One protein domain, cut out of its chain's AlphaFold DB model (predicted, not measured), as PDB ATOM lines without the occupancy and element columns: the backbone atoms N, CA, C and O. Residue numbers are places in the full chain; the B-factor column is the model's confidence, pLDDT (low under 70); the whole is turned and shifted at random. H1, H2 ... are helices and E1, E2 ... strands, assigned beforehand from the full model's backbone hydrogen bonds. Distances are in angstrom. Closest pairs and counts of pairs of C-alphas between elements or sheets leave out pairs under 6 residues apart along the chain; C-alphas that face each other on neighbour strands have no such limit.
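This is residues 62 to 129 of the 129 residues of an uncharacterized protein of Dissostichus mawsoni (UniProt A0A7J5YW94). With little regular structure, the domain is a small antiparallel sheet, E1 - E5 - E3, with the antiparallel pair E2 - E4 past one end, short helix H1 past the other, and E6 passing near E3 and E5. The 68 printed residues, 25 in named elements, run E1 E2 E3 E4 E5 H1 E6, mostly strand. They are compact, radius of gyration of the C-alphas 12.5 A, spanning 33 by 25 by 20 A.

Inner strand E5, residues 97 to 101, is antiparallel to E1, residues 65 to 67 (N 66 to O 99, 2.9 A), and E3, residues 83 to 85 (N 84 to O 100, 2.8 A), both within hydrogen-bond range. E2, residues 72 to 74, and E4, residues 90 to 92, are antiparallel at 152 degrees, with N 72 and O 92 within range at 2.8 A. E6, residues 114 to 117, pairs with no named strand; the closest C-alphas of E3 and E6, Val 83 and Ile 115, are 7.5 A apart. H1, residues 104 to 107, is not on the sheet and is too short for any O i to N i+4 pair; its one O i to N i+3 pair is within range.

E1 begins at C-alpha 65 (29.291, 28.274, 29.868); E6 ends at C-alpha 117 (26.934, 43.039, 26.680). E5 measures 11.4 A from first to last C-alpha.

The printed part has no cut; no link is long. Mean pLDDT of the printed part is 73.4, with 16 residues under 70, among them 75 to 81.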
ATOM      1  N   ASP A  62      27.223  27.982  20.838       77.19
ATOM      2  CA  ASP A  62      25.975  27.510  21.439       77.19
ATOM      3  C   ASP A  62      26.270  26.452  22.522       77.19
ATOM      4  O   ASP A  62      27.127  25.586  22.346       77.19
ATOM      5  N   GLY A  63      25.600  26.544  23.673       80.19
ATOM      6  CA  GLY A  63      25.837  25.660  24.818       80.19
ATOM      7  C   GLY A  63      27.066  25.994  25.678       80.19
ATOM      8  O   GLY A  63      27.285  25.329  26.692       80.19
ATOM      9  N   SER A  64      27.857  27.017  25.337       81.69
ATOM     10  CA  SER A  64      29.013  27.427  26.151       81.69
ATOM     11  C   SER A  64      28.603  27.936  27.533       81.69
ATOM     12  O   SER A  64      27.560  28.572  27.701       81.69
ATOM     13  N   ILE A  65      29.459  27.702  28.530       80.25
ATOM     14  CA  ILE A  65      29.291  28.274  29.868       80.25
ATOM     15  C   ILE A  65      29.718  29.744  29.844       80.25
ATOM     16  O   ILE A  65      30.812  30.072  29.392       80.25
ATOM     17  N   VAL A  66      28.867  30.614  30.385       80.50
ATOM     18  CA  VAL A  66      29.139  32.047  30.525       80.50
ATOM     19  C   VAL A  66      29.623  32.330  31.940       80.50
ATOM     20  O   VAL A  66      28.989  31.896  32.904       80.50
ATOM     21  N   TYR A  67      30.713  33.080  32.072       80.00
ATOM     22  CA  TYR A  67      31.290  33.482  33.355       80.00
ATOM     23  C   TYR A  67      31.232  34.996  33.533       80.00
ATOM     24  O   TYR A  67      31.258  35.747  32.560       80.00
ATOM     25  N   ALA A  68      31.161  35.448  34.783       77.56
ATOM     26  CA  ALA A  68      31.222  36.863  35.106       77.56
ATOM     27  C   ALA A  68      32.651  37.399  34.906       77.56
ATOM     28  O   ALA A  68      33.587  36.830  35.470       77.56
ATOM     29  N   PRO A  69      32.836  38.487  34.142       72.69
ATOM     30  CA  PRO A  69      34.157  39.077  33.914       72.69
ATOM     31  C   PRO A  69      34.693  39.823  35.147       72.69
ATOM     32  O   PRO A  69      35.898  39.858  35.374       72.69
ATOM     33  N   PHE A  70      33.805  40.369  35.981       75.00
ATOM     34  CA  PHE A  70      34.136  41.115  37.195       75.00
ATOM     35  C   PHE A  70      33.061  40.923  38.272       75.00
ATOM     36  O   PHE A  70      31.978  40.391  38.010       75.00
ATOM     37  N   ASP A  71      33.370  41.361  39.493       76.06
ATOM     38  CA  ASP A  71      32.419  41.370  40.601       76.06
ATOM     39  C   ASP A  71      31.263  42.330  40.291       76.06
ATOM     40  O   ASP A  71      31.462  43.525  40.071       76.06
ATOM     41  N   VAL A  72      30.036  41.809  40.279       75.31
ATOM     42  CA  VAL A  72      28.829  42.574  39.966       75.31
ATOM     43  C   VAL A  72      27.702  42.232  40.933       75.31
ATOM     44  O   VAL A  72      27.461  41.072  41.268       75.31
ATOM     45  N   THR A  73      26.965  43.251  41.371       78.81
ATOM     46  CA  THR A  73      25.703  43.061  42.092       78.81
ATOM     47  C   THR A  73      24.545  43.225  41.117       78.81
ATOM     48  O   THR A  73      24.290  44.310  40.599       78.81
ATOM     49  N   LEU A  74      23.828  42.132  40.863       71.94
ATOM     50  CA  LEU A  74      22.626  42.106  40.043       71.94
ATOM     51  C   LEU A  74      21.458  42.629  40.893       71.94
ATOM     52  O   LEU A  74      20.839  41.880  41.653       71.94
ATOM     53  N   ASN A  75      21.144  43.920  40.767       64.12
ATOM     54  CA  ASN A  75      20.132  44.623  41.576       64.12
ATOM     55  C   ASN A  75      18.663  44.255  41.244       64.12
ATOM     56  O   ASN A  75      17.745  45.007  41.558       64.12
ATOM     57  N   GLY A  76      18.433  43.082  40.642       50.16
ATOM     58  CA  GLY A  76      17.119  42.567  40.257       50.16
ATOM     59  C   GLY A  76      16.672  43.070  38.881       50.16
ATOM     60  O   GLY A  76      16.425  44.256  38.705       50.16
ATOM     61  N   LYS A  77      16.527  42.134  37.929       50.47
ATOM     62  CA  LYS A  77      16.230  42.322  36.486       50.47
ATOM     63  C   LYS A  77      17.430  42.667  35.596       50.47
ATOM     64  O   LYS A  77      17.332  43.513  34.713       50.47
ATOM     65  N   VAL A  78      18.543  41.956  35.764       54.88
ATOM     66  CA  VAL A  78      19.531  41.867  34.678       54.88
ATOM     67  C   VAL A  78      19.037  40.834  33.665       54.88
ATOM     68  O   VAL A  78      18.841  39.670  34.015       54.88
ATOM     69  N   THR A  79      18.806  41.269  32.426       56.34
ATOM     70  CA  THR A  79      18.452  40.389  31.306       56.34
ATOM     71  C   THR A  79      19.723  40.054  30.541       56.34
ATOM     72  O   THR A  79      20.295  40.922  29.887       56.34
ATOM     73  N   LEU A  80      20.170  38.801  30.627       64.81
ATOM     74  CA  LEU A  80      21.216  38.288  29.748       64.81
ATOM     75  C   LEU A  80      20.556  37.844  28.442       64.81
ATOM     76  O   LEU A  80      19.751  36.912  28.434       64.81
ATOM     77  N   PHE A  81      20.855  38.529  27.343       68.69
ATOM     78  CA  PHE A  81      20.332  38.144  26.035       68.69
ATOM     79  C   PHE A  81      21.062  36.900  25.530       68.69
ATOM     80  O   PHE A  81      22.282  36.807  25.641       68.69
ATOM     81  N   TYR A  82      20.294  35.949  24.992       70.62
ATOM     82  CA  TYR A  82      20.790  34.680  24.441       70.62
ATOM     83  C   TYR A  82      21.494  33.759  25.448       70.62
ATOM     84  O   TYR A  82      22.159  32.808  25.055       70.62
ATOM     85  N   VAL A  83      21.299  33.982  26.747       74.25
ATOM     86  CA  VAL A  83      21.836  33.134  27.815       74.25
ATOM     87  C   VAL A  83      20.682  32.648  28.678       74.25
ATOM     88  O   VAL A  83      19.808  33.428  29.045       74.25
ATOM     89  N   GLN A  84      20.689  31.367  29.034       80.12
ATOM     90  CA  GLN A  84      19.877  30.829  30.117       80.12
ATOM     91  C   GLN A  84      20.589  31.137  31.442       80.12
ATOM     92  O   GLN A  84      21.622  30.516  31.718       80.12
ATOM     93  N   PRO A  85      20.102  32.099  32.246       79.19
ATOM     94  CA  PRO A  85      20.805  32.529  33.445       79.19
ATOM     95  C   PRO A  85      20.656  31.507  34.576       79.19
ATOM     96  O   PRO A  85      19.559  31.014  34.837       79.19
ATOM     97  N   ASP A  86      21.735  31.268  35.320       80.19
ATOM     98  CA  ASP A  86      21.695  30.521  36.586       80.19
ATOM     99  C   ASP A  86      21.012  31.344  37.693       80.19
ATOM    100  O   ASP A  86      20.434  30.799  38.635       80.19
ATOM    101  N   ARG A  87      21.108  32.676  37.603       78.06
ATOM    102  CA  ARG A  87      20.459  33.635  38.506       78.06
ATOM    103  C   ARG A  87      20.240  34.978  37.823       78.06
ATOM    104  O   ARG A  87      21.015  35.380  36.964       78.06
ATOM    105  N   THR A  88      19.213  35.696  38.259       73.12
ATOM    106  CA  THR A  88      18.815  37.008  37.715       73.12
ATOM    107  C   THR A  88      18.923  38.144  38.742       73.12
ATOM    108  O   THR A  88      18.597  39.299  38.446       73.12
ATOM    109  N   SER A  89      19.382  37.826  39.956       76.56
ATOM    110  CA  SER A  89      19.592  38.759  41.064       76.56
ATOM    111  C   SER A  89      20.702  38.281  42.012       76.56
ATOM    112  O   SER A  89      21.117  37.118  41.981       76.56
ATOM    113  N   GLY A  90      21.186  39.196  42.857       84.25
ATOM    114  CA  GLY A  90      22.222  38.946  43.862       84.25
ATOM    115  C   GLY A  90      23.638  39.254  43.375       84.25
ATOM    116  O   GLY A  90      23.845  39.723  42.261       84.25
ATOM    117  N   THR A  91      24.635  39.012  44.223       83.81
ATOM    118  CA  THR A  91      26.043  39.269  43.885       83.81
ATOM    119  C   THR A  91      26.658  38.080  43.148       83.81
ATOM    120  O   THR A  91      26.444  36.920  43.516       83.81
ATOM    121  N   VAL A  92      27.432  38.382  42.110       80.06
ATOM    122  CA  VAL A  92      28.240  37.443  41.333       80.06
ATOM    123  C   VAL A  92      29.682  37.922  41.368       80.06
ATOM    124  O   VAL A  92      29.939  39.106  41.176       80.06
ATOM    125  N   ARG A  93      30.617  37.013  41.638       83.81
ATOM    126  CA  ARG A  93      32.052  37.323  41.616       83.81
ATOM    127  C   ARG A  93      32.667  37.044  40.251       83.81
ATOM    128  O   ARG A  93      32.172  36.185  39.524       83.81
ATOM    129  N   ALA A  94      33.775  37.702  39.939       76.19
ATOM    130  CA  ALA A  94      34.588  37.403  38.769       76.19
ATOM    131  C   ALA A  94      34.897  35.893  38.685       76.19
ATOM    132  O   ALA A  94      35.219  35.246  39.686       76.19
ATOM    133  N   GLY A  95      34.758  35.316  37.494       76.12
ATOM    134  CA  GLY A  95      34.934  33.886  37.236       76.12
ATOM    135  C   GLY A  95      33.786  32.991  37.716       76.12
ATOM    136  O   GLY A  95      33.828  31.781  37.499       76.12
ATOM    137  N   GLN A  96      32.741  33.536  38.347       77.50
ATOM    138  CA  GLN A  96      31.558  32.761  38.711       77.50
ATOM    139  C   GLN A  96      30.659  32.552  37.489       77.50
ATOM    140  O   GLN A  96      30.481  33.446  36.662       77.50
ATOM    141  N   ARG A  97      30.070  31.360  37.381       82.56
ATOM    142  CA  ARG A  97      29.137  31.023  36.303       82.56
ATOM    143  C   ARG A  97      27.887  31.907  36.355       82.56
ATOM    144  O   ARG A  97      27.260  32.048  37.404       82.56
ATOM    145  N   LEU A  98      27.540  32.461  35.198       79.00
ATOM    146  CA  LEU A  98      26.335  33.248  34.950       79.00
ATOM    147  C   LEU A  98      25.234  32.430  34.274       79.00
ATOM    148  O   LEU A  98      24.060  32.706  34.511       79.00
ATOM    149  N   GLY A  99      25.587  31.439  33.454       84.06
ATOM    150  CA  GLY A  99      24.599  30.631  32.746       84.06
ATOM    151  C   GLY A  99      25.171  29.836  31.580       84.06
ATOM    152  O   GLY A  99      26.374  29.565  31.523       84.06
ATOM    153  N   VAL A 100      24.285  29.458  30.658       82.69
ATOM    154  CA  VAL A 100      24.606  28.713  29.430       82.69
ATOM    155  C   VAL A 100      24.109  29.474  28.213       82.69
ATOM    156  O   VAL A 100      22.982  29.967  28.210       82.69
ATOM    157  N   MET A 101      24.938  29.545  27.179       77.25
ATOM    158  CA  MET A 101      24.576  30.120  25.892       77.25
ATOM    159  C   MET A 101      23.438  29.320  25.243       77.25
ATOM    160  O   MET A 101      23.548  28.105  25.059       77.25
ATOM    161  N   LEU A 102      22.343  29.995  24.901       77.81
ATOM    162  CA  LEU A 102      21.212  29.403  24.185       77.81
ATOM    163  C   LEU A 102      21.612  29.052  22.739       77.81
ATOM    164  O   LEU A 102      22.568  29.630  22.222       77.81
ATOM    165  N   PRO A 103      20.897  28.127  22.067       80.12
ATOM    166  CA  PRO A 103      21.222  27.701  20.706       80.12
ATOM    167  C   PRO A 103      20.876  28.785  19.670       80.12
ATOM    168  O   PRO A 103      19.844  28.716  18.997       80.12
ATOM    169  N   MET A 104      21.717  29.817  19.561       71.69
ATOM    170  CA  MET A 104      21.482  30.963  18.686       71.69
ATOM    171  C   MET A 104      21.466  30.554  17.214       71.69
ATOM    172  O   MET A 104      20.596  31.032  16.489       71.69
ATOM    173  N   GLN A 105      22.337  29.636  16.778       76.62
ATOM    174  CA  GLN A 105      22.387  29.195  15.374       76.62
ATOM    175  C   GLN A 105      21.093  28.515  14.924       76.62
ATOM    176  O   GLN A 105      20.738  28.565  13.750       76.62
ATOM    177  N   SER A 106      20.355  27.903  15.856       72.62
ATOM    178  CA  SER A 106      19.061  27.291  15.545       72.62
ATOM    179  C   SER A 106      17.967  28.323  15.263       72.62
ATOM    180  O   SER A 106      16.968  27.980  14.634       72.62
ATOM    181  N   VAL A 107      18.115  29.551  15.765       71.06
ATOM    182  CA  VAL A 107      17.135  30.638  15.609       71.06
ATOM    183  C   VAL A 107      17.592  31.633  14.538       71.06
ATOM    184  O   VAL A 107      16.770  32.158  13.792       71.06
ATOM    185  N   TYR A 108      18.902  31.859  14.434       71.56
ATOM    186  CA  TYR A 108      19.533  32.823  13.541       71.56
ATOM    187  C   TYR A 108      20.793  32.212  12.887       71.56
ATOM    188  O   TYR A 108      21.904  32.460  13.350       71.56
ATOM    189  N   PRO A 109      20.654  31.426  11.805       69.12
ATOM    190  CA  PRO A 109      21.784  30.734  11.170       69.12
ATOM    191  C   PRO A 109      22.762  31.667  10.430       69.12
ATOM    192  O   PRO A 109      23.897  31.292  10.161       69.12
ATOM    193  N   GLU A 110      22.334  32.892  10.107       75.81
ATOM    194  CA  GLU A 110      23.129  33.872   9.347       75.81
ATOM    195  C   GLU A 110      23.954  34.819  10.239       75.81
ATOM    196  O   GLU A 110      24.670  35.687   9.735       75.81
ATOM    197  N   ILE A 111      23.853  34.700  11.568       69.50
ATOM    198  CA  ILE A 111      24.641  35.504  12.513       69.50
ATOM    199  C   ILE A 111      25.552  34.589  13.316       69.50
ATOM    200  O   ILE A 111      25.157  33.497  13.698       69.50
ATOM    201  N   THR A 112      26.779  35.021  13.604       75.56
ATOM    202  CA  THR A 112      27.685  34.251  14.471       75.56
ATOM    203  C   THR A 112      27.150  34.233  15.899       75.56
ATOM    204  O   THR A 112      26.699  35.264  16.385       75.56
ATOM    205  N   SER A 113      27.220  33.100  16.599       73.88
ATOM    206  CA  SER A 113      26.805  33.024  18.003       73.88
ATOM    207  C   SER A 113      27.653  33.942  18.886       73.88
ATOM    208  O   SER A 113      28.884  33.914  18.842       73.88
ATOM    209  N   HIS A 114      26.986  34.791  19.666       76.31
ATOM    210  CA  HIS A 114      27.622  35.819  20.488       76.31
ATOM    211  C   HIS A 114      26.774  36.181  21.713       76.31
ATOM    212  O   HIS A 114      25.556  36.041  21.709       76.31
ATOM    213  N   ILE A 115      27.403  36.710  22.758       73.38
ATOM    214  CA  ILE A 115      26.711  37.328  23.894       73.38
ATOM    215  C   ILE A 115      26.750  38.836  23.718       73.38
ATOM    216  O   ILE A 115      27.824  39.396  23.517       73.38
ATOM    217  N   HIS A 116      25.591  39.479  23.850       74.00
ATOM    218  CA  HIS A 116      25.472  40.929  23.811       74.00
ATOM    219  C   HIS A 116      25.627  41.532  25.212       74.00
ATOM    220  O   HIS A 116      24.779  41.315  26.084       74.00
ATOM    221  N   VAL A 117      26.687  42.311  25.428       71.31
ATOM    222  CA  VAL A 117      26.934  43.039  26.680       71.31
ATOM    223  C   VAL A 117      26.682  44.523  26.464       71.31
ATOM    224  O   VAL A 117      27.322  45.146  25.625       71.31
ATOM    225  N   GLN A 118      25.787  45.114  27.251       70.31
ATOM    226  CA  GLN A 118      25.489  46.542  27.180       70.31
ATOM    227  C   GLN A 118      25.437  47.158  28.579       70.31
ATOM    228  O   GLN A 118      24.753  46.646  29.465       70.31
ATOM    229  N   MET A 119      26.128  48.286  28.761       65.88
ATOM    230  CA  MET A 119      26.068  49.066  29.999       65.88
ATOM    231  C   MET A 119      24.709  49.759  30.146       65.88
ATOM    232  O   MET A 119      24.111  50.202  29.163       65.88
ATOM    233  N   CYS A 120      24.235  49.915  31.385       69.88
ATOM    234  CA  CYS A 120      22.950  50.566  31.673       69.88
ATOM    235  C   CYS A 120      22.892  52.024  31.182       69.88
ATOM    236  O   CYS A 120      21.850  52.483  30.718       69.88
ATOM    237  N   ASP A 121      24.012  52.742  31.262       73.75
ATOM    238  CA  ASP A 121      24.170  54.123  30.791       73.75
ATOM    239  C   ASP A 121      24.516  54.219  29.292       73.75
ATOM    240  O   ASP A 121      24.648  55.317  28.753       73.75
ATOM    241  N   ARG A 122      24.608  53.071  28.602       70.75
ATOM    242  CA  ARG A 122      24.977  52.935  27.185       70.75
ATOM    243  C   ARG A 122      26.393  53.426  26.850       70.75
ATOM    244  O   ARG A 122      26.657  53.730  25.682       70.75
ATOM    245  N   SER A 123      27.275  53.521  27.847       72.19
ATOM    246  CA  SER A 123      28.710  53.736  27.643       72.19
ATOM    247  C   SER A 123      29.377  52.517  26.988       72.19
ATOM    248  O   SER A 123      28.784  51.437  26.919       72.19
ATOM    249  N   ASP A 124      30.592  52.703  26.457       66.62
ATOM    250  CA  ASP A 124      31.391  51.613  25.884       66.62
ATOM    251  C   ASP A 124      31.761  50.605  26.991       66.62
ATOM    252  O   ASP A 124      32.460  50.994  27.930       66.62
ATOM    253  N   PRO A 125      31.316  49.333  26.918       66.00
ATOM    254  CA  PRO A 125      31.623  48.326  27.933       66.00
ATOM    255  C   PRO A 125      33.073  47.825  27.874       66.00
ATOM    256  O   PRO A 125      33.521  47.163  28.808       66.00
ATOM    257  N   THR A 126      33.811  48.105  26.796       66.81
ATOM    258  CA  THR A 126      35.122  47.500  26.535       66.81
ATOM    259  C   THR A 126      36.190  47.739  27.610       66.81
ATOM    260  O   THR A 126      36.948  46.815  27.868       66.81
ATOM    261  N   PRO A 127      36.270  48.894  28.300       70.50
ATOM    262  CA  PRO A 127      37.260  49.099  29.363       70.50
ATOM    263  C   PRO A 127      37.143  48.145  30.565       70.50
ATOM    264  O   PRO A 127      38.018  48.155  31.429       70.50
ATOM    265  N   HIS A 128      36.064  47.363  30.667       63.19
ATOM    266  CA  HIS A 128      35.818  46.428  31.771       63.19
ATOM    267  C   HIS A 128      36.291  44.995  31.505       63.19
ATOM    268  O   HIS A 128      35.957  44.081  32.263       63.19
ATOM    269  N   PHE A 129      37.039  44.802  30.428       58.00
ATOM    270  CA  PHE A 129      37.407  43.517  29.877       58.00
ATOM    271  C   PHE A 129      38.839  43.598  29.322       58.00
ATOM    272  O   PHE A 129      39.634  42.681  29.620       58.00
TER     273      PHE A 129